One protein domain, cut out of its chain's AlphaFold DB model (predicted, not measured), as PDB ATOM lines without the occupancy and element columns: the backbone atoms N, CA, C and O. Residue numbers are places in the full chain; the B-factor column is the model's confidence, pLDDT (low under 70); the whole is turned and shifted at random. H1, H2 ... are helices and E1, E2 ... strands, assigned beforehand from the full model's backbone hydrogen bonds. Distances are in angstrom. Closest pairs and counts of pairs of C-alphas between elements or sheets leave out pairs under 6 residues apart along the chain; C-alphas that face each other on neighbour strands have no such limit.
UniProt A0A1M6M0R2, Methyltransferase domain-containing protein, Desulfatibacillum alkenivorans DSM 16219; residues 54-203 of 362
ATOM      1  N   GLY A  54     123.958  82.198  89.920       83.38
ATOM      2  CA  GLY A  54     123.028  81.196  90.464       83.38
ATOM      3  C   GLY A  54     121.712  81.793  90.986       83.38
ATOM      4  O   GLY A  54     120.651  81.191  90.836       83.38
ATOM      5  N   PHE A  55     121.756  83.005  91.546       84.69
ATOM      6  CA  PHE A  55     120.553  83.721  91.970       84.69
ATOM      7  C   PHE A  55     119.746  84.237  90.777       84.69
ATOM      8  O   PHE A  55     118.519  84.148  90.771       84.69
ATOM      9  N   PHE A  56     120.431  84.713  89.739       89.44
ATOM     10  CA  PHE A  56     119.793  85.085  88.482       89.44
ATOM     11  C   PHE A  56     119.040  83.910  87.850       89.44
ATOM     12  O   PHE A  56     117.861  84.038  87.522       89.44
ATOM     13  N   VAL A  57     119.683  82.738  87.765       86.75
ATOM     14  CA  VAL A  57     119.062  81.497  87.271       86.75
ATOM     15  C   VAL A  57     117.784  81.187  88.052       86.75
ATOM     16  O   VAL A  57     116.781  80.803  87.450       86.75
ATOM     17  N   ASN A  58     117.772  81.420  89.370       84.81
ATOM     18  CA  ASN A  58     116.569  81.245  90.178       84.81
ATOM     19  C   ASN A  58     115.426  82.168  89.748       84.81
ATOM     20  O   ASN A  58     114.308  81.709  89.510       84.81
ATOM     21  N   LYS A  59     115.712  83.454  89.543       89.44
ATOM     22  CA  LYS A  59     114.707  84.396  89.043       89.44
ATOM     23  C   LYS A  59     114.201  84.023  87.649       89.44
ATOM     24  O   LYS A  59     113.006  84.151  87.406       89.44
ATOM     25  N   VAL A  60     115.045  83.466  86.779       89.81
ATOM     26  CA  VAL A  60     114.602  82.925  85.483       89.81
ATOM     27  C   VAL A  60     113.653  81.735  85.663       89.81
ATOM     28  O   VAL A  60     112.632  81.673  84.984       89.81
ATOM     29  N   VAL A  61     113.917  80.799  86.579       85.75
ATOM     30  CA  VAL A  61     112.995  79.676  86.855       85.75
ATOM     31  C   VAL A  61     111.630  80.187  87.329       85.75
ATOM     32  O   VAL A  61     110.604  79.785  86.777       85.75
ATOM     33  N   VAL A  62     111.613  81.127  88.279       88.38
ATOM     34  CA  VAL A  62     110.374  81.753  88.774       88.38
ATOM     35  C   VAL A  62     109.635  82.497  87.657       88.38
ATOM     36  O   VAL A  62     108.418  82.363  87.533       88.38
ATOM     37  N   PHE A  63     110.356  83.218  86.796       91.62
ATOM     38  CA  PHE A  63     109.780  83.903  85.640       91.62
ATOM     39  C   PHE A  63     109.093  82.937  84.664       91.62
ATOM     40  O   PHE A  63     108.020  83.230  84.147       91.62
ATOM     41  N   ASN A  64     109.670  81.759  84.424       86.94
ATOM     42  CA  ASN A  64     109.025  80.771  83.556       86.94
ATOM     43  C   ASN A  64     107.759  80.205  84.175       86.94
ATOM     44  O   ASN A  64     106.743  80.139  83.497       86.94
ATOM     45  N   TYR A  65     107.803  79.862  85.461       86.62
ATOM     46  CA  TYR A  65     106.611  79.444  86.194       86.62
ATOM     47  C   TYR A  65     105.489  80.492  86.088       86.62
ATOM     48  O   TYR A  65     104.348  80.161  85.768       86.62
ATOM     49  N   PHE A  66     105.834  81.770  86.267       91.38
ATOM     50  CA  PHE A  66     104.939  82.904  86.039       91.38
ATOM     51  C   PHE A  66     104.337  82.909  84.626       91.38
ATOM     52  O   PHE A  66     103.116  82.981  84.473       91.38
ATOM     53  N   ARG A  67     105.182  82.804  83.598       89.25
ATOM     54  CA  ARG A  67     104.760  82.866  82.197       89.25
ATOM     55  C   ARG A  67     103.834  81.711  81.826       89.25
ATOM     56  O   ARG A  67     102.827  81.943  81.166       89.25
ATOM     57  N   GLU A  68     104.133  80.493  82.268       86.88
ATOM     58  CA  GLU A  68     103.279  79.330  81.998       86.88
ATOM     59  C   GLU A  68     101.892  79.496  82.630       86.88
ATOM     60  O   GLU A  68     100.878  79.266  81.973       86.88
ATOM     61  N   ILE A  69     101.814  80.000  83.865       89.56
ATOM     62  CA  ILE A  69     100.517  80.266  84.500       89.56
ATOM     63  C   ILE A  69      99.743  81.356  83.760       89.56
ATOM     64  O   ILE A  69      98.531  81.211  83.586       89.56
ATOM     65  N   LEU A  70     100.400  82.431  83.315       91.38
ATOM     66  CA  LEU A  70      99.722  83.448  82.511       91.38
ATOM     67  C   LEU A  70      99.223  82.880  81.183       91.38
ATOM     68  O   LEU A  70      98.076  83.142  80.831       91.38
ATOM     69  N   ASN A  71     100.025  82.068  80.491       88.94
ATOM     70  CA  ASN A  71      99.622  81.418  79.245       88.94
ATOM     71  C   ASN A  71      98.383  80.534  79.447       88.94
ATOM     72  O   ASN A  71      97.464  80.560  78.631       88.94
ATOM     73  N   GLU A  72      98.321  79.785  80.551       89.44
ATOM     74  CA  GLU A  72      97.155  78.970  80.902       89.44
ATOM     75  C   GLU A  72      95.918  79.817  81.243       89.44
ATOM     76  O   GLU A  72      94.798  79.442  80.895       89.44
ATOM     77  N   CYS A  73      96.105  80.952  81.921       91.94
ATOM     78  CA  CYS A  73      95.011  81.839  82.320       91.94
ATOM     79  C   CYS A  73      94.475  82.691  81.157       91.94
ATOM     80  O   CYS A  73      93.287  83.013  81.132       91.94
ATOM     81  N   PHE A  74      95.334  83.062  80.207       90.56
ATOM     82  CA  PHE A  74      95.046  84.028  79.149       90.56
ATOM     83  C   PHE A  74      95.529  83.525  77.789       90.56
ATOM     84  O   PHE A  74      96.354  84.170  77.148       90.56
ATOM     85  N   LEU A  75      95.015  82.376  77.343       77.94
ATOM     86  CA  LEU A  75      95.382  81.761  76.061       77.94
ATOM     87  C   LEU A  75      95.480  82.802  74.925       77.94
ATOM     88  O   LEU A  75      94.471  83.361  74.494       77.94
ATOM     89  N   GLY A  76      96.703  83.040  74.441       70.81
ATOM     90  CA  GLY A  76      97.001  83.959  73.336       70.81
ATOM     91  C   GLY A  76      97.231  85.428  73.714       70.81
ATOM     92  O   GLY A  76      97.403  86.250  72.812       70.81
ATOM     93  N   ARG A  77      97.239  85.796  75.005       85.50
ATOM     94  CA  ARG A  77      97.695  87.117  75.467       85.50
ATOM     95  C   ARG A  77      99.175  87.058  75.830       85.50
ATOM     96  O   ARG A  77      99.543  86.869  76.984       85.50
ATOM     97  N   ASP A  78     100.009  87.330  74.837       83.62
ATOM     98  CA  ASP A  78     101.465  87.234  74.994       83.62
ATOM     99  C   ASP A  78     102.115  88.580  75.374       83.62
ATOM    100  O   ASP A  78     103.329  88.653  75.570       83.62
ATOM    101  N   LYS A  79     101.322  89.662  75.462       92.25
ATOM    102  CA  LYS A  79     101.818  91.026  75.678       92.25
ATOM    103  C   LYS A  79     100.971  91.842  76.661       92.25
ATOM    104  O   LYS A  79      99.740  91.866  76.596       92.25
ATOM    105  N   PHE A  80     101.674  92.570  77.518       95.94
ATOM    106  CA  PHE A  80     101.208  93.511  78.528       95.94
ATOM    107  C   PHE A  80     102.005  94.811  78.344       95.94
ATOM    108  O   PHE A  80     103.102  94.912  78.885       95.94
ATOM    109  N   PRO A  81     101.528  95.763  77.520       96.62
ATOM    110  CA  PRO A  81     102.306  96.935  77.115       96.62
ATOM    111  C   PRO A  81     103.000  97.660  78.269       96.62
ATOM    112  O   PRO A  81     104.193  97.932  78.153       96.62
ATOM    113  N   MET A  82     102.298  97.890  79.381       98.00
ATOM    114  CA  MET A  82     102.861  98.532  80.567       98.00
ATOM    115  C   MET A  82     102.825  97.603  81.784       98.00
ATOM    116  O   MET A  82     101.750  97.187  82.225       98.00
ATOM    117  N   ALA A  83     103.994  97.295  82.343       98.38
ATOM    118  CA  ALA A  83     104.143  96.412  83.495       98.38
ATOM    119  C   ALA A  83     104.762  97.125  84.708       98.38
ATOM    120  O   ALA A  83     105.656  97.955  84.557       98.38
ATOM    121  N   LEU A  84     104.313  96.761  85.910       98.69
ATOM    122  CA  LEU A  84     104.899  97.183  87.186       98.69
ATOM    123  C   LEU A  84     105.206  95.966  88.057       98.69
ATOM    124  O   LEU A  84     104.335  95.132  88.281       98.69
ATOM    125  N   ASP A  85     106.407  95.903  88.612       98.50
ATOM    126  CA  ASP A  85     106.790  94.908  89.612       98.50
ATOM    127  C   ASP A  85     106.923  95.566  90.993       98.50
ATOM    128  O   ASP A  85     107.713  96.495  91.172       98.50
ATOM    129  N   ILE A  86     106.116  95.117  91.957       98.12
ATOM    130  CA  ILE A  86     106.095  95.620  93.338       98.12
ATOM    131  C   ILE A  86     107.092  94.818  94.171       98.12
ATOM    132  O   ILE A  86     107.118  93.592  94.079       98.12
ATOM    133  N   GLY A  87     107.879  95.489  95.016       95.88
ATOM    134  CA  GLY A  87     108.934  94.832  95.791       95.88
ATOM    135  C   GLY A  87     109.990  94.239  94.862       95.88
ATOM    136  O   GLY A  87     110.363  93.073  94.991       95.88
ATOM    137  N   THR A  88     110.395  95.020  93.855       95.25
ATOM    138  CA  THR A  88     111.158  94.510  92.709       95.25
ATOM    139  C   THR A  88     112.570  94.033  93.071       95.25
ATOM    140  O   THR A  88     113.248  93.370  92.270       95.25
ATOM    141  N   GLY A  89     113.050  94.354  94.278       93.06
ATOM    142  CA  GLY A  89     114.420  94.114  94.696       93.06
ATOM    143  C   GLY A  89     115.376  94.706  93.661       93.06
ATOM    144  O   GLY A  89     115.264  95.875  93.335       93.06
ATOM    145  N   PRO A  90     116.288  93.936  93.057       92.75
ATOM    146  CA  PRO A  90     117.220  94.480  92.071       92.75
ATOM    147  C   PRO A  90     116.615  94.735  90.674       92.75
ATOM    148  O   PRO A  90     117.339  95.099  89.748       92.75
ATOM    149  N   GLY A  91     115.313  94.508  90.466       94.88
ATOM    150  CA  GLY A  91     114.656  94.750  89.178       94.88
ATOM    151  C   GLY A  91     114.890  93.664  88.125       94.88
ATOM    152  O   GLY A  91     114.930  93.964  86.934       94.88
ATOM    153  N   ILE A  92     115.085  92.399  88.517       95.19
ATOM    154  CA  ILE A  92     115.296  91.299  87.552       95.19
ATOM    155  C   ILE A  92     113.992  90.935  86.829       95.19
ATOM    156  O   ILE A  92     113.985  90.803  85.609       95.19
ATOM    157  N   GLN A  93     112.882  90.781  87.557       95.38
ATOM    158  CA  GLN A  93     111.581  90.404  86.989       95.38
ATOM    159  C   GLN A  93     111.116  91.353  85.862       95.38
ATOM    160  O   GLN A  93     110.821  90.854  84.772       95.38
ATOM    161  N   PRO A  94     111.103  92.691  86.036       96.12
ATOM    162  CA  PRO A  94     110.730  93.610  84.958       96.12
ATOM    163  C   PRO A  94     111.676  93.544  83.748       96.12
ATOM    164  O   PRO A  94     111.223  93.598  82.605       96.12
ATOM    165  N   ARG A  95     112.980  93.320  83.961       95.31
ATOM    166  CA  ARG A  95     113.932  93.109  82.856       95.31
ATOM    167  C   ARG A  95     113.661  91.820  82.087       95.31
ATOM    168  O   ARG A  95     113.772  91.810  80.863       95.31
ATOM    169  N   LEU A  96     113.287  90.746  82.783       94.31
ATOM    170  CA  LEU A  96     112.897  89.486  82.149       94.31
ATOM    171  C   LEU A  96     111.603  89.637  81.340       94.31
ATOM    172  O   LEU A  96     111.520  89.082  80.246       94.31
ATOM    173  N   LEU A  97     110.634  90.437  81.807       94.25
ATOM    174  CA  LEU A  97     109.434  90.773  81.026       94.25
ATOM    175  C   LEU A  97     109.798  91.451  79.694       94.25
ATOM    176  O   LEU A  97     109.258  91.075  78.651       94.25
ATOM    177  N   LYS A  98     110.735  92.410  79.711       93.69
ATOM    178  CA  LYS A  98     111.235  93.100  78.506       93.69
ATOM    179  C   LYS A  98     111.991  92.151  77.578       93.69
ATOM    180  O   LYS A  98     111.649  92.049  76.401       93.69
ATOM    181  N   ALA A  99     112.938  91.380  78.118       91.88
ATOM    182  CA  ALA A  99     113.714  90.401  77.353       91.88
ATOM    183  C   ALA A  99     112.816  89.354  76.666       91.88
ATOM    184  O   ALA A  99     113.014  89.025  75.494       91.88
ATOM    185  N   ALA A 100     111.763  88.903  77.357       90.38
ATOM    186  CA  ALA A 100     110.779  87.969  76.822       90.38
ATOM    187  C   ALA A 100     109.793  88.607  75.825       90.38
ATOM    188  O   ALA A 100     108.984  87.893  75.234       90.38
ATOM    189  N   GLY A 101     109.862  89.922  75.590       91.62
ATOM    190  CA  GLY A 101     108.939  90.654  74.718       91.62
ATOM    191  C   GLY A 101     107.509  90.735  75.261       91.62
ATOM    192  O   GLY A 101     106.586  91.007  74.497       91.62
ATOM    193  N   MET A 102     107.322  90.491  76.562       93.06
ATOM    194  CA  MET A 102     106.009  90.489  77.210       93.06
ATOM    195  C   MET A 102     105.505  91.896  77.527       93.06
ATOM    196  O   MET A 102     104.332  92.043  77.840       93.06
ATOM    197  N   CYS A 103     106.348  92.927  77.448       95.00
ATOM    198  CA  CYS A 103     105.954  94.318  77.670       95.00
ATOM    199  C   CYS A 103     106.766  95.286  76.805       95.00
ATOM    200  O   CYS A 103     107.849  94.942  76.326       95.00
ATOM    201  N   ASP A 104     106.216  96.483  76.601       95.38
ATOM    202  CA  ASP A 104     106.904  97.599  75.945       95.38
ATOM    203  C   ASP A 104     107.598  98.490  76.975       95.38
ATOM    204  O   ASP A 104     108.720  98.926  76.734       95.38
ATOM    205  N   GLU A 105     106.964  98.695  78.130       97.12
ATOM    206  CA  GLU A 105     107.499  99.419  79.278       97.12
ATOM    207  C   GLU A 105     107.405  98.566  80.547       97.12
ATOM    208  O   GLU A 105     106.348  98.015  80.863       97.12
ATOM    209  N   ALA A 106     108.504  98.489  81.297       97.31
ATOM    210  CA  ALA A 106     108.581  97.789  82.570       97.31
ATOM    211  C   ALA A 106     109.121  98.708  83.663       97.31
ATOM    212  O   ALA A 106     110.203  99.287  83.545       97.31
ATOM    213  N   TRP A 107     108.345  98.845  84.730       98.25
ATOM    214  CA  TRP A 107     108.704  99.611  85.913       98.25
ATOM    215  C   TRP A 107     108.907  98.657  87.087       98.25
ATOM    216  O   TRP A 107     108.258  97.615  87.185       98.25
ATOM    217  N   GLY A 108     109.791  99.033  87.997       98.12
ATOM    218  CA  GLY A 108     109.973  98.364  89.276       98.12
ATOM    219  C   GLY A 108     109.874  99.379  90.403       98.12
ATOM    220  O   GLY A 108     110.391 100.490  90.270       98.12
ATOM    221  N   ILE A 109     109.208  99.014  91.493       98.25
ATOM    222  CA  ILE A 109     109.149  99.817  92.716       98.25
ATOM    223  C   ILE A 109     109.612  98.991  93.908       98.25
ATOM    224  O   ILE A 109     109.208  97.839  94.079       98.25
ATOM    225  N   ASP A 110     110.462  99.584  94.734       96.62
ATOM    226  CA  ASP A 110     110.927  99.001  95.986       96.62
ATOM    227  C   ASP A 110     111.208 100.118  97.000       96.62
ATOM    228  O   ASP A 110     111.468 101.259  96.625       96.62
ATOM    229  N   ILE A 111     111.181  99.797  98.290       93.81
ATOM    230  CA  ILE A 111     111.538 100.751  99.348       93.81
ATOM    231  C   ILE A 111     113.056 100.974  99.424       93.81
ATOM    232  O   ILE A 111     113.511 101.981  99.967       93.81
ATOM    233  N   LEU A 112     113.848 100.044  98.880       90.50
ATOM    234  CA  LEU A 112     115.302 100.125  98.814       90.50
ATOM    235  C   LEU A 112     115.775 100.355  97.376       90.50
ATOM    236  O   LEU A 112     115.247  99.800  96.414       90.50
ATOM    237  N   HIS A 113     116.841 101.137  97.221       90.81
ATOM    238  CA  HIS A 113     117.482 101.344  95.923       90.81
ATOM    239  C   HIS A 113     118.474 100.218  95.618       90.81
ATOM    240  O   HIS A 113     119.488 100.099  96.306       90.81
ATOM    241  N   ARG A 114     118.162  99.362  94.633       89.31
ATOM    242  CA  ARG A 114     118.907  98.110  94.376       89.31
ATOM    243  C   ARG A 114     119.121  97.785  92.893       89.31
ATOM    244  O   ARG A 114     119.642  96.719  92.571       89.31
ATOM    245  N   ASP A 115     118.774  98.693  91.983       89.06
ATOM    246  CA  ASP A 115     118.962  98.525  90.529       89.06
ATOM    247  C   ASP A 115     120.426  98.315  90.105       89.06
ATOM    248  O   ASP A 115     120.692  97.685  89.085       89.06
ATOM    249  N   THR A 116     121.377  98.801  90.901       88.81
ATOM    250  CA  THR A 116     122.818  98.636  90.671       88.81
ATOM    251  C   THR A 116     123.323  97.221  90.950       88.81
ATOM    252  O   THR A 116     124.428  96.877  90.537       88.81
ATOM    253  N   GLU A 117     122.539  96.381  91.630       88.69
ATOM    254  CA  GLU A 117     122.935  95.001  91.924       88.69
ATOM    255  C   GLU A 117     122.762  94.067  90.720       88.69
ATOM    256  O   GLU A 117     123.515  93.105  90.574       88.69
ATOM    257  N   PHE A 118     121.787  94.360  89.854       89.94
ATOM    258  CA  PHE A 118     121.586  93.702  88.565       89.94
ATOM    259  C   PHE A 118     121.253  94.758  87.517       89.94
ATOM    260  O   PHE A 118     120.086  95.092  87.303       89.94
ATOM    261  N   THR A 119     122.289  95.268  86.852       91.81
ATOM    262  CA  THR A 119     122.116  96.230  85.761       91.81
ATOM    263  C   THR A 119     121.510  95.566  84.523       91.81
ATOM    264  O   THR A 119     121.370  94.337  84.438       91.81
ATOM    265  N   ASP A 120     121.148  96.391  83.546       92.75
ATOM    266  CA  ASP A 120     120.639  95.934  82.255       92.75
ATOM    267  C   ASP A 120     121.695  95.086  81.528       92.75
ATOM    268  O   ASP A 120     121.377  94.007  81.023       92.75
ATOM    269  N   GLU A 121     122.961  95.517  81.570       91.44
ATOM    270  CA  GLU A 121     124.105  94.813  80.989       91.44
ATOM    271  C   GLU A 121     124.329  93.461  81.666       91.44
ATOM    272  O   GLU A 121     124.356  92.437  80.989       91.44
ATOM    273  N   ASN A 122     124.405  93.421  83.002       90.31
ATOM    274  CA  ASN A 122     124.618  92.169  83.735       90.31
ATOM    275  C   ASN A 122     123.473  91.173  83.499       90.31
ATOM    276  O   ASN A 122     123.697  89.971  83.360       90.31
ATOM    277  N   THR A 123     122.235  91.668  83.440       90.62
ATOM    278  CA  THR A 123     121.064  90.837  83.137       90.62
ATOM    279  C   THR A 123     121.163  90.240  81.734       90.62
ATOM    280  O   THR A 123     120.910  89.046  81.552       90.62
ATOM    281  N   PHE A 124     121.561  91.042  80.744       90.88
ATOM    282  CA  PHE A 124     121.780  90.578  79.377       90.88
ATOM    283  C   PHE A 124     122.908  89.544  79.296       90.88
ATOM    284  O   PHE A 124     122.720  88.479  78.706       90.88
ATOM    285  N   GLU A 125     124.053  89.814  79.926       91.88
ATOM    286  CA  GLU A 125     125.203  88.905  79.962       91.88
ATOM    287  C   GLU A 125     124.837  87.547  80.568       91.88
ATOM    288  O   GLU A 125     125.197  86.507  80.012       91.88
ATOM    289  N   TYR A 126     124.066  87.532  81.659       91.88
ATOM    290  CA  TYR A 126     123.608  86.287  82.273       91.88
ATOM    291  C   TYR A 126     122.596  85.531  81.407       91.88
ATOM    292  O   TYR A 126     122.684  84.305  81.319       91.88
ATOM    293  N   LEU A 127     121.678  86.214  80.715       90.50
ATOM    294  CA  LEU A 127     120.794  85.557  79.742       90.50
ATOM    295  C   LEU A 127     121.586  84.958  78.573       90.50
ATOM    296  O   LEU A 127     121.318  83.825  78.159       90.50
ATOM    297  N   GLU A 128     122.585  85.680  78.066       89.44
ATOM    298  CA  GLU A 128     123.460  85.194  77.002       89.44
ATOM    299  C   GLU A 128     124.296  83.995  77.474       89.44
ATOM    300  O   GLU A 128     124.411  82.995  76.763       89.44
ATOM    301  N   GLU A 129     124.863  84.047  78.681       89.38
ATOM    302  CA  GLU A 129     125.588  82.934  79.297       89.38
ATOM    303  C   GLU A 129     124.702  81.699  79.479       89.38
ATOM    304  O   GLU A 129     125.106  80.600  79.081       89.38
ATOM    305  N   MET A 130     123.481  81.864  79.997       86.81
ATOM    306  CA  MET A 130     122.513  80.772  80.121       86.81
ATOM    307  C   MET A 130     122.206  80.157  78.753       86.81
ATOM    308  O   MET A 130     122.292  78.937  78.591       86.81
ATOM    309  N   ASN A 131     121.898  80.984  77.750       86.44
ATOM    310  CA  ASN A 131     121.577  80.516  76.402       86.44
ATOM    311  C   ASN A 131     122.770  79.798  75.745       86.44
ATOM    312  O   ASN A 131     122.610  78.702  75.203       86.44
ATOM    313  N   ARG A 132     123.987  80.347  75.858       87.00
ATOM    314  CA  ARG A 132     125.221  79.689  75.390       87.00
ATOM    315  C   ARG A 132     125.447  78.357  76.090       87.00
ATOM    316  O   ARG A 132     125.784  77.383  75.424       87.00
ATOM    317  N   THR A 133     125.244  78.292  77.405       85.50
ATOM    318  CA  THR A 133     125.406  77.060  78.191       85.50
ATOM    319  C   THR A 133     124.430  75.987  77.722       85.50
ATOM    320  O   THR A 133     124.842  74.858  77.446       85.50
ATOM    321  N   TYR A 134     123.164  76.355  77.532       79.88
ATOM    322  CA  TYR A 134     122.123  75.457  77.038       79.88
ATOM    323  C   TYR A 134     122.411  74.940  75.624       79.88
ATOM    324  O   TYR A 134     122.223  73.760  75.350       79.88
ATOM    325  N   GLN A 135     122.937  75.790  74.737       82.00
ATOM    326  CA  GLN A 135     123.307  75.415  73.365       82.00
ATOM    327  C   GLN A 135     124.687  74.743  73.247       82.00
ATOM    328  O   GLN A 135     125.049  74.247  72.176       82.00
ATOM    329  N   SER A 136     125.485  74.739  74.317       83.25
ATOM    330  CA  SER A 136     126.852  74.221  74.285       83.25
ATOM    331  C   SER A 136     126.891  72.702  74.075       83.25
ATOM    332  O   SER A 136     125.937  71.978  74.338       83.25
ATOM    333  N   ARG A 137     128.036  72.182  73.617       81.69
ATOM    334  CA  ARG A 137     128.300  70.728  73.601       81.69
ATOM    335  C   ARG A 137     128.856  70.211  74.934       81.69
ATOM    336  O   ARG A 137     129.150  69.021  75.047       81.69
ATOM    337  N   ASP A 138     129.039  71.096  75.914       86.50
ATOM    338  CA  ASP A 138     129.579  70.759  77.225       86.50
ATOM    339  C   ASP A 138     128.464  70.205  78.120       86.50
ATOM    340  O   ASP A 138     127.741  70.934  78.802       86.50
ATOM    341  N   LYS A 139     128.337  68.876  78.111       84.88
ATOM    342  CA  LYS A 139     127.333  68.162  78.907       84.88
ATOM    343  C   LYS A 139     127.484  68.396  80.412       84.88
ATOM    344  O   LYS A 139     126.495  68.281  81.126       84.88
ATOM    345  N   GLY A 140     128.690  68.707  80.897       85.56
ATOM    346  CA  GLY A 140     128.931  68.962  82.318       85.56
ATOM    347  C   GLY A 140     128.246  70.247  82.769       85.56
ATOM    348  O   GLY A 140     127.458  70.224  83.712       85.56
ATOM    349  N   LYS A 141     128.464  71.341  82.031       81.69
ATOM    350  CA  LYS A 141     127.824  72.636  82.314       81.69
ATOM    351  C   LYS A 141     126.310  72.611  82.112       81.69
ATOM    352  O   LYS A 141     125.577  73.210  82.893       81.69
ATOM    353  N   GLN A 142     125.832  71.893  81.094       81.00
ATOM    354  CA  GLN A 142     124.393  71.681  80.906       81.00
ATOM    355  C   GLN A 142     123.771  70.956  82.100       81.00
ATOM    356  O   GLN A 142     122.709  71.360  82.567       81.00
ATOM    357  N   GLN A 143     124.435  69.917  82.614       83.12
ATOM    358  CA  GLN A 143     123.949  69.181  83.777       83.12
ATOM    359  C   GLN A 143     123.981  70.034  85.050       83.12
ATOM    360  O   GLN A 143     123.058  69.950  85.849       83.12
ATOM    361  N   GLU A 144     125.005  70.866  85.248       82.62
ATOM    362  CA  GLU A 144     125.069  71.790  86.387       82.62
ATOM    363  C   GLU A 144     123.908  72.792  86.364       82.62
ATOM    364  O   GLU A 144     123.198  72.939  87.359       82.62
ATOM    365  N   LEU A 145     123.655  73.410  85.206       81.12
ATOM    366  CA  LEU A 145     122.520  74.313  85.022       81.12
ATOM    367  C   LEU A 145     121.184  73.591  85.245       81.12
ATOM    368  O   LEU A 145     120.323  74.111  85.953       81.12
ATOM    369  N   ALA A 146     121.029  72.385  84.690       81.06
ATOM    370  CA  ALA A 146     119.840  71.559  84.885       81.06
ATOM    371  C   ALA A 146     119.624  71.218  86.365       81.06
ATOM    372  O   ALA A 146     118.518  71.373  86.857       81.06
ATOM    373  N   ASN A 147     120.677  70.863  87.108       81.75
ATOM    374  CA  ASN A 147     120.579  70.561  88.537       81.75
ATOM    375  C   ASN A 147     120.110  71.774  89.357       81.75
ATOM    376  O   ASN A 147     119.301  71.617  90.272       81.75
ATOM    377  N   ILE A 148     120.607  72.979  89.042       78.88
ATOM    378  CA  ILE A 148     120.157  74.220  89.695       78.88
ATOM    379  C   ILE A 148     118.674  74.449  89.397       78.88
ATOM    380  O   ILE A 148     117.893  74.715  90.309       78.88
ATOM    381  N   MET A 149     118.276  74.322  88.130       78.62
ATOM    382  CA  MET A 149     116.889  74.531  87.725       78.62
ATOM    383  C   MET A 149     115.941  73.478  88.309       78.62
ATOM    384  O   MET A 149     114.874  73.847  88.789       78.62
ATOM    385  N   ASP A 150     116.324  72.202  88.326       77.75
ATOM    386  CA  ASP A 150     115.529  71.096  88.869       77.75
ATOM    387  C   ASP A 150     115.321  71.243  90.376       77.75
ATOM    388  O   ASP A 150     114.206  71.074  90.871       77.75
ATOM    389  N   PHE A 151     116.371  71.620  91.115       76.62
ATOM    390  CA  PHE A 151     116.259  71.898  92.546       76.62
ATOM    391  C   PHE A 151     115.196  72.968  92.825       76.62
ATOM    392  O   PHE A 151     114.360  72.803  93.715       76.62
ATOM    393  N   LEU A 152     115.199  74.045  92.037       73.25
ATOM    394  CA  LEU A 152     114.282  75.171  92.195       73.25
ATOM    395  C   LEU A 152     112.869  74.858  91.696       73.25
ATOM    396  O   LEU A 152     111.896  75.196  92.367       73.25
ATOM    397  N   ASN A 153     112.741  74.151  90.573       73.25
ATOM    398  CA  ASN A 153     111.457  73.653  90.084       73.25
ATOM    399  C   ASN A 153     110.803  72.731  91.123       73.25
ATOM    400  O   ASN A 153     109.596  72.805  91.343       73.25
ATOM    401  N   GLY A 154     111.602  71.939  91.844       71.31
ATOM    402  CA  GLY A 154     111.151  71.143  92.984       71.31
ATOM    403  C   GLY A 154     110.522  71.960  94.111       71.31
ATOM    404  O   GLY A 154     109.495  71.544  94.645       71.31
ATOM    405  N   GLN A 155     111.072  73.139  94.428       70.56
ATOM    406  CA  GLN A 155     110.486  74.071  95.408       70.56
ATOM    407  C   GLN A 155     109.164  74.676  94.905       70.56
ATOM    408  O   GLN A 155     108.255  74.955  95.679       70.56
ATOM    409  N   LEU A 156     109.017  74.832  93.589       71.25
ATOM    410  CA  LEU A 156     107.771  75.274  92.954       71.25
ATOM    411  C   LEU A 156     106.796  74.111  92.679       71.25
ATOM    412  O   LEU A 156     105.764  74.313  92.045       71.25
ATOM    413  N   GLY A 157     107.095  72.897  93.163       66.75
ATOM    414  CA  GLY A 157     106.230  71.715  93.088       66.75
ATOM    415  C   GLY A 157     106.411  70.818  91.851       66.75
ATOM    416  O   GLY A 157     105.566  69.960  91.620       66.75
ATOM    417  N   ASN A 158     107.485  70.981  91.069       64.38
ATOM    418  CA  ASN A 158     107.811  70.215  89.847       64.38
ATOM    419  C   ASN A 158     106.777  70.316  88.708       64.38
ATOM    420  O   ASN A 158     106.554  69.346  87.984       64.38
ATOM    421  N   TRP A 159     106.114  71.461  88.551       57.44
ATOM    422  CA  TRP A 159     104.958  71.556  87.650       57.44
ATOM    423  C   TRP A 159     105.326  71.687  86.172       57.44
ATOM    424  O   TRP A 159     104.540  71.258  85.329       57.44
ATOM    425  N   TYR A 160     106.498  72.242  85.839       62.25
ATOM    426  CA  TYR A 160     106.797  72.627  84.459       62.25
ATOM    427  C   TYR A 160     108.118  72.072  83.930       62.25
ATOM    428  O   TYR A 160     109.072  71.906  84.697       62.25
ATOM    429  N   PRO A 161     108.186  71.778  82.615       58.88
ATOM    430  CA  PRO A 161     109.439  71.441  81.965       58.88
ATOM    431  C   PRO A 161     110.424  72.609  82.076       58.88
ATOM    432  O   PRO A 161     110.034  73.775  82.122       58.88
ATOM    433  N   LEU A 162     111.715  72.271  82.105       59.69
ATOM    434  CA  LEU A 162     112.798  73.248  82.125       59.69
ATOM    435  C   LEU A 162     112.622  74.293  81.015       59.69
ATOM    436  O   LEU A 162     112.187  73.949  79.909       59.69
ATOM    437  N   PRO A 163     112.990  75.557  81.271       60.47
ATOM    438  CA  PRO A 163     112.785  76.613  80.303       60.47
ATOM    439  C   PRO A 163     113.477  76.341  78.979       60.47
ATOM    440  O   PRO A 163     114.684  76.099  78.919       60.47
ATOM    441  N   MET A 164     112.731  76.503  77.889       60.69
ATOM    442  CA  MET A 164     113.354  76.751  76.599       60.69
ATOM    443  C   MET A 164     113.902  78.176  76.612       60.69
ATOM    444  O   MET A 164     113.162  79.122  76.359       60.69
ATOM    445  N   LEU A 165     115.188  78.358  76.916       63.97
ATOM    446  CA  LEU A 165     115.816  79.687  76.996       63.97
ATOM    447  C   LEU A 165     115.642  80.524  75.720       63.97
ATOM    448  O   LEU A 165     115.497  81.741  75.802       63.97
ATOM    449  N   SER A 166     115.528  79.870  74.562       62.50
ATOM    450  CA  SER A 166     115.196  80.503  73.279       62.50
ATOM    451  C   SER A 166     113.824  81.193  73.241       62.50
ATOM    452  O   SER A 166     113.551  81.945  72.313       62.50
ATOM    453  N   THR A 167     112.949  80.933  74.215       65.25
ATOM    454  CA  THR A 167     111.636  81.590  74.358       65.25
ATOM    455  C   THR A 167     111.673  82.807  75.280       65.25
ATOM    456  O   THR A 167     110.716  83.572  75.308       65.25
ATOM    457  N   ILE A 168     112.741  82.967  76.066       72.44
ATOM    458  CA  ILE A 168     112.901  84.071  77.025       72.44
ATOM    459  C   ILE A 168     113.858  85.115  76.467       72.44
ATOM    460  O   ILE A 168     113.651  86.302  76.678       72.44
ATOM    461  N   PHE A 169     114.910  84.676  75.777       79.06
ATOM    462  CA  PHE A 169     115.974  85.554  75.325       79.06
ATOM    463  C   PHE A 169     116.013  85.655  73.804       79.06
ATOM    464  O   PHE A 169     116.289  84.682  73.101       79.06
ATOM    465  N   ASP A 170     115.790  86.872  73.323       82.75
ATOM    466  CA  ASP A 170     116.035  87.289  71.951       82.75
ATOM    467  C   ASP A 170     116.946  88.527  72.006       82.75
ATOM    468  O   ASP A 170     116.503  89.584  72.464       82.75
ATOM    469  N   PRO A 171     118.213  88.426  71.562       81.44
ATOM    470  CA  PRO A 171     119.180  89.514  71.682       81.44
ATOM    471  C   PRO A 171     118.812  90.745  70.843       81.44
ATOM    472  O   PRO A 171     119.427  91.793  71.010       81.44
ATOM    473  N   SER A 172     117.834  90.636  69.932       84.56
ATOM    474  CA  SER A 172     117.338  91.772  69.152       84.56
ATOM    475  C   SER A 172     116.301  92.617  69.898       84.56
ATOM    476  O   SER A 172     115.979  93.720  69.450       84.56
ATOM    477  N   ARG A 173     115.763  92.125  71.021       84.75
ATOM    478  CA  ARG A 173     114.727  92.824  71.784       84.75
ATOM    479  C   ARG A 173     115.331  93.835  72.755       84.75
ATOM    480  O   ARG A 173     116.428  93.614  73.279       84.75
ATOM    481  N   PRO A 174     114.597  94.924  73.051       82.06
ATOM    482  CA  PRO A 174     114.930  95.783  74.172       82.06
ATOM    483  C   PRO A 174     114.994  94.949  75.451       82.06
ATOM    484  O   PRO A 174     114.061  94.224  75.792       82.06
ATOM    485  N   HIS A 175     116.107  95.069  76.152       80.50
ATOM    486  CA  HIS A 175     116.297  94.573  77.503       80.50
ATOM    487  C   HIS A 175     116.543  95.783  78.394       80.50
ATOM    488  O   HIS A 175     116.964  96.834  77.912       80.50
ATOM    489  N   GLY A 176     116.265  95.628  79.680       88.19
ATOM    490  CA  GLY A 176     116.492  96.687  80.648       88.19
ATOM    491  C   GLY A 176     115.220  97.232  81.265       88.19
ATOM    492  O   GLY A 176     114.109  96.893  80.857       88.19
ATOM    493  N   LEU A 177     115.418  98.011  82.316       93.88
ATOM    494  CA  LEU A 177     114.354  98.556  83.142       93.88
ATOM    495  C   LEU A 177     114.069 100.002  82.733       93.88
ATOM    496  O   LEU A 177     114.970 100.834  82.762       93.88
ATOM    497  N   ASP A 178     112.817 100.326  82.397       96.75
ATOM    498  CA  ASP A 178     112.475 101.681  81.949       96.75
ATOM    499  C   ASP A 178     112.422 102.671  83.125       96.75
ATOM    500  O   ASP A 178     112.864 103.814  82.993       96.75
ATOM    501  N   LYS A 179     111.908 102.241  84.288       96.88
ATOM    502  CA  LYS A 179     111.926 103.033  85.530       96.88
ATOM    503  C   LYS A 179     112.167 102.159  86.761       96.88
ATOM    504  O   LYS A 179     111.478 101.160  86.956       96.88
ATOM    505  N   TYR A 180     113.085 102.593  87.625       97.69
ATOM    506  CA  TYR A 180     113.213 102.101  88.997       97.69
ATOM    507  C   TYR A 180     112.747 103.191  89.961       97.69
ATOM    508  O   TYR A 180     113.281 104.301  89.960       97.69
ATOM    509  N   VAL A 181     111.747 102.884  90.779       98.00
ATOM    510  CA  VAL A 181     111.168 103.802  91.759       98.00
ATOM    511  C   VAL A 181     111.586 103.362  93.158       98.00
ATOM    512  O   VAL A 181     111.411 102.203  93.523       98.00
ATOM    513  N   VAL A 182     112.120 104.304  93.937       97.44
ATOM    514  CA  VAL A 182     112.432 104.110  95.359       97.44
ATOM    515  C   VAL A 182     111.366 104.826  96.179       97.44
ATOM    516  O   VAL A 182     111.459 106.039  96.363       97.44
ATOM    517  N   ASP A 183     110.325 104.108  96.598       97.62
ATOM    518  CA  ASP A 183     109.188 104.682  97.334       97.62
ATOM    519  C   ASP A 183     108.372 103.593  98.060       97.62
ATOM    520  O   ASP A 183     108.503 102.399  97.780       97.62
ATOM    521  N   ASP A 184     107.497 104.003  98.978       96.88
ATOM    522  CA  ASP A 184     106.478 103.137  99.571       96.88
ATOM    523  C   ASP A 184     105.309 102.961  98.592       96.88
ATOM    524  O   ASP A 184     104.537 103.889  98.331       96.88
ATOM    525  N   PHE A 185     105.143 101.737  98.080       98.06
ATOM    526  CA  PHE A 185     104.084 101.382  97.133       98.06
ATOM    527  C   PHE A 185     102.674 101.765  97.608       98.06
ATOM    528  O   PHE A 185     101.830 102.147  96.792       98.06
ATOM    529  N   MET A 186     102.393 101.685  98.912       98.00
ATOM    530  CA  MET A 186     101.052 101.965  99.429       98.00
ATOM    531  C   MET A 186     100.678 103.443  99.313       98.00
ATOM    532  O   MET A 186      99.493 103.762  99.173       98.00
ATOM    533  N   THR A 187     101.668 104.335  99.323       97.38
ATOM    534  CA  THR A 187     101.477 105.788  99.210       97.38
ATOM    535  C   THR A 187     101.899 106.361  97.864       97.38
ATOM    536  O   THR A 187     101.508 107.479  97.537       97.38
ATOM    537  N   TRP A 188     102.664 105.611  97.075       97.88
ATOM    538  CA  TRP A 188     103.179 106.041  95.781       97.88
ATOM    539  C   TRP A 188     102.099 106.068  94.698       97.88
ATOM    540  O   TRP A 188     101.344 105.110  94.548       97.88
ATOM    541  N   ASP A 189     102.073 107.116  93.878       97.12
ATOM    542  CA  ASP A 189     101.292 107.172  92.642       97.12
ATOM    543  C   ASP A 189     102.213 107.482  91.449       97.12
ATOM    544  O   ASP A 189     103.135 108.296  91.576       97.12
ATOM    545  N   PRO A 190     101.978 106.867  90.274       96.56
ATOM    546  CA  PRO A 190     102.827 107.076  89.113       96.56
ATOM    547  C   PRO A 190     102.752 108.532  88.615       96.56
ATOM    548  O   PRO A 190     101.660 109.115  88.536       96.56
ATOM    549  N   PRO A 191     103.905 109.144  88.286       90.69
ATOM    550  CA  PRO A 191     103.973 110.540  87.880       90.69
ATOM    551  C   PRO A 191     103.390 110.729  86.478       90.69
ATOM    552  O   PRO A 191     104.093 110.590  85.487       90.69
ATOM    553  N   GLY A 192     102.122 111.130  86.412       91.19
ATOM    554  CA  GLY A 192     101.372 111.212  85.153       91.19
ATOM    555  C   GLY A 192     100.048 110.453  85.192       91.19
ATOM    556  O   GLY A 192      99.224 110.618  84.294       91.19
ATOM    557  N   GLY A 193      99.797 109.692  86.263       95.75
ATOM    558  CA  GLY A 193      98.568 108.924  86.436       95.75
ATOM    559  C   GLY A 193      98.524 107.663  85.576       95.75
ATOM    560  O   GLY A 193      97.428 107.172  85.292       95.75
ATOM    561  N   GLU A 194      99.690 107.158  85.161       97.12
ATOM    562  CA  GLU A 194      99.834 105.947  84.363       97.12
ATOM    563  C   GLU A 194      99.125 104.745  84.999       97.12
ATOM    564  O   GLU A 194      98.902 104.665  86.213       97.12
ATOM    565  N   LYS A 195      98.737 103.811  84.136       98.31
ATOM    566  CA  LYS A 195      98.029 102.587  84.493       98.31
ATOM    567  C   LYS A 195      98.707 101.404  83.831       98.31
ATOM    568  O   LYS A 195      99.234 101.528  82.731       98.31
ATOM    569  N   PHE A 196      98.657 100.264  84.500       98.62
ATOM    570  CA  PHE A 196      99.416  99.079  84.130       98.62
ATOM    571  C   PHE A 196      98.494  97.985  83.592       98.62
ATOM    572  O   PHE A 196      97.383  97.783  84.085       98.62
ATOM    573  N   ASP A 197      98.966  97.254  82.592       98.50
ATOM    574  CA  ASP A 197      98.290  96.074  82.048       98.50
ATOM    575  C   ASP A 197      98.652  94.813  82.833       98.50
ATOM    576  O   ASP A 197      97.884  93.849  82.863       98.50
ATOM    577  N   LEU A 198      99.822  94.834  83.473       98.62
ATOM    578  CA  LEU A 198     100.324  93.792  84.352       98.62
ATOM    579  C   LEU A 198     100.958  94.423  85.589       98.62
ATOM    580  O   LEU A 198     101.824  95.288  85.487       98.62
ATOM    581  N   ILE A 199     100.570  93.934  86.756       98.75
ATOM    582  CA  ILE A 199     101.288  94.157  88.004       98.75
ATOM    583  C   ILE A 199     101.767  92.798  88.516       98.75
ATOM    584  O   ILE A 199     100.997  91.834  88.526       98.75
ATOM    585  N   THR A 200     103.024  92.703  88.937       98.56
ATOM    586  CA  THR A 200     103.581  91.515  89.591       98.56
ATOM    587  C   THR A 200     103.945  91.810  91.042       98.56
ATOM    588  O   THR A 200     104.379  92.909  91.376       98.56
ATOM    589  N   GLY A 201     103.733  90.828  91.917       97.44
ATOM    590  CA  GLY A 201     104.192  90.837  93.305       97.44
ATOM    591  C   GLY A 201     104.770  89.472  93.651       97.44
ATOM    592  O   GLY A 201     104.040  88.551  94.021       97.44
ATOM    593  N   ILE A 202     106.074  89.305  93.445       94.25
ATOM    594  CA  ILE A 202     106.753  88.020  93.616       94.25
ATOM    595  C   ILE A 202     107.480  88.017  94.957       94.25
ATOM    596  O   ILE A 202     108.556  88.599  95.062       94.25
ATOM    597  N   MET A 203     106.937  87.294  95.940       88.81
ATOM    598  CA  MET A 203     107.544  87.096  97.265       88.81
ATOM    599  C   MET A 203     107.761  88.426  98.001       88.81
ATOM    600  O   MET A 203     108.870  88.755  98.425       88.81
TER     601      MET A 203
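AT A GLANCE: This is residues 54 to 203 of the 362 residues of the protein "Methyltransferase domain-containing protein" of Desulfatibacillum alkenivorans DSM 16219 (UniProt A0A1M6M0R2). A small twisted sheet of four parallel strands forms one end of the domain, with the short helix H2 packed along one face of it; beyond H2 lie the longer helices H1, H3 and H4, with H3 and H4 meeting near their ends in a corner and H1 set at a wide angle to both. H4 lies toward the end away from the sheet, and residues 71 to 76, of which 71 to 73 belong to H1, stick out. The printed part has 150 residues, with four named helices and four named strands in the order H1, E1, H2, E2, H3, H4, E3, E4; across the sheet the order is E3, E2, E1, E4. The class is mixed, helices and strands, and the whole is compact, with a radius of gyration of the C-alphas of 15.5 A and spans of 50 by 34 by 31 A.

IN THESE COORDINATES: H1, residues 54 to 73, begins with C-alpha 54 at (123.028, 81.196, 90.464) and measures 29.2 A from first to last C-alpha. E1 is residues 82 to 86, 13.5 A, and H2 is residues 92 to 99, 10.4 A. E2, residues 105 to 110, measures 17.1 A. H3, residues 120 to 135, measures 22.5 A, and H4, residues 139 to 155, 24.3 A, beginning at (127.333, 68.162, 78.907). E3 is residues 179 to 182, 9.9 A. E4, residues 196 to 202, measures 16.3 A and ends with C-alpha 202 at (106.753, 88.020, 93.616).

HOW THE PARTS SIT: In the sheet, E3 and E4 are the edge strands. N 181 and O 108 join E3 and E2 within hydrogen-bond range at 2.8 A, N 107 and O 83 join E2 and E1 at 2.8 A, and N 200 and O 84 join E1 and E4 at 2.8 A. E1, H2, E2 and E2, H3, H4, E3 are strand-helix-strand units, parallel neighbour strands with helices between, each with a right-handed crossover. H2 is on the sheet at a height of 8.6 A, over E2 and E1, and runs along the strands, at 4 degrees to E1 on the local plane. H1 touches H2 at a steep tilt of 62 degrees, the closest C-alphas being those of Phe 63 and Gln 93, 6.9 A apart. H1 also touches H4, closest at the C-alphas of Val 61 and Met 149, 6.5 A. H3 touches H4 at a steep tilt of 67 degrees, opposite ways, closest at the C-alphas of Tyr 134 and Gln 142, 5.9 A. H3 and H4 are not on the sheet. In H1, H2, H3 and H4 every O i to N i+4 pair is within hydrogen-bond range.

THE WHOLE: The two C-alphas farthest apart, those of Arg 137 and Thr 187, are 51.0 A apart. The printed part has no cut. The links H4 to E3, 23 residues, and E3 to E4, 13 residues, are long. The mean pLDDT of the printed part is 87.7; residues 157 to 167, in the link from H4 to E3, are under 70.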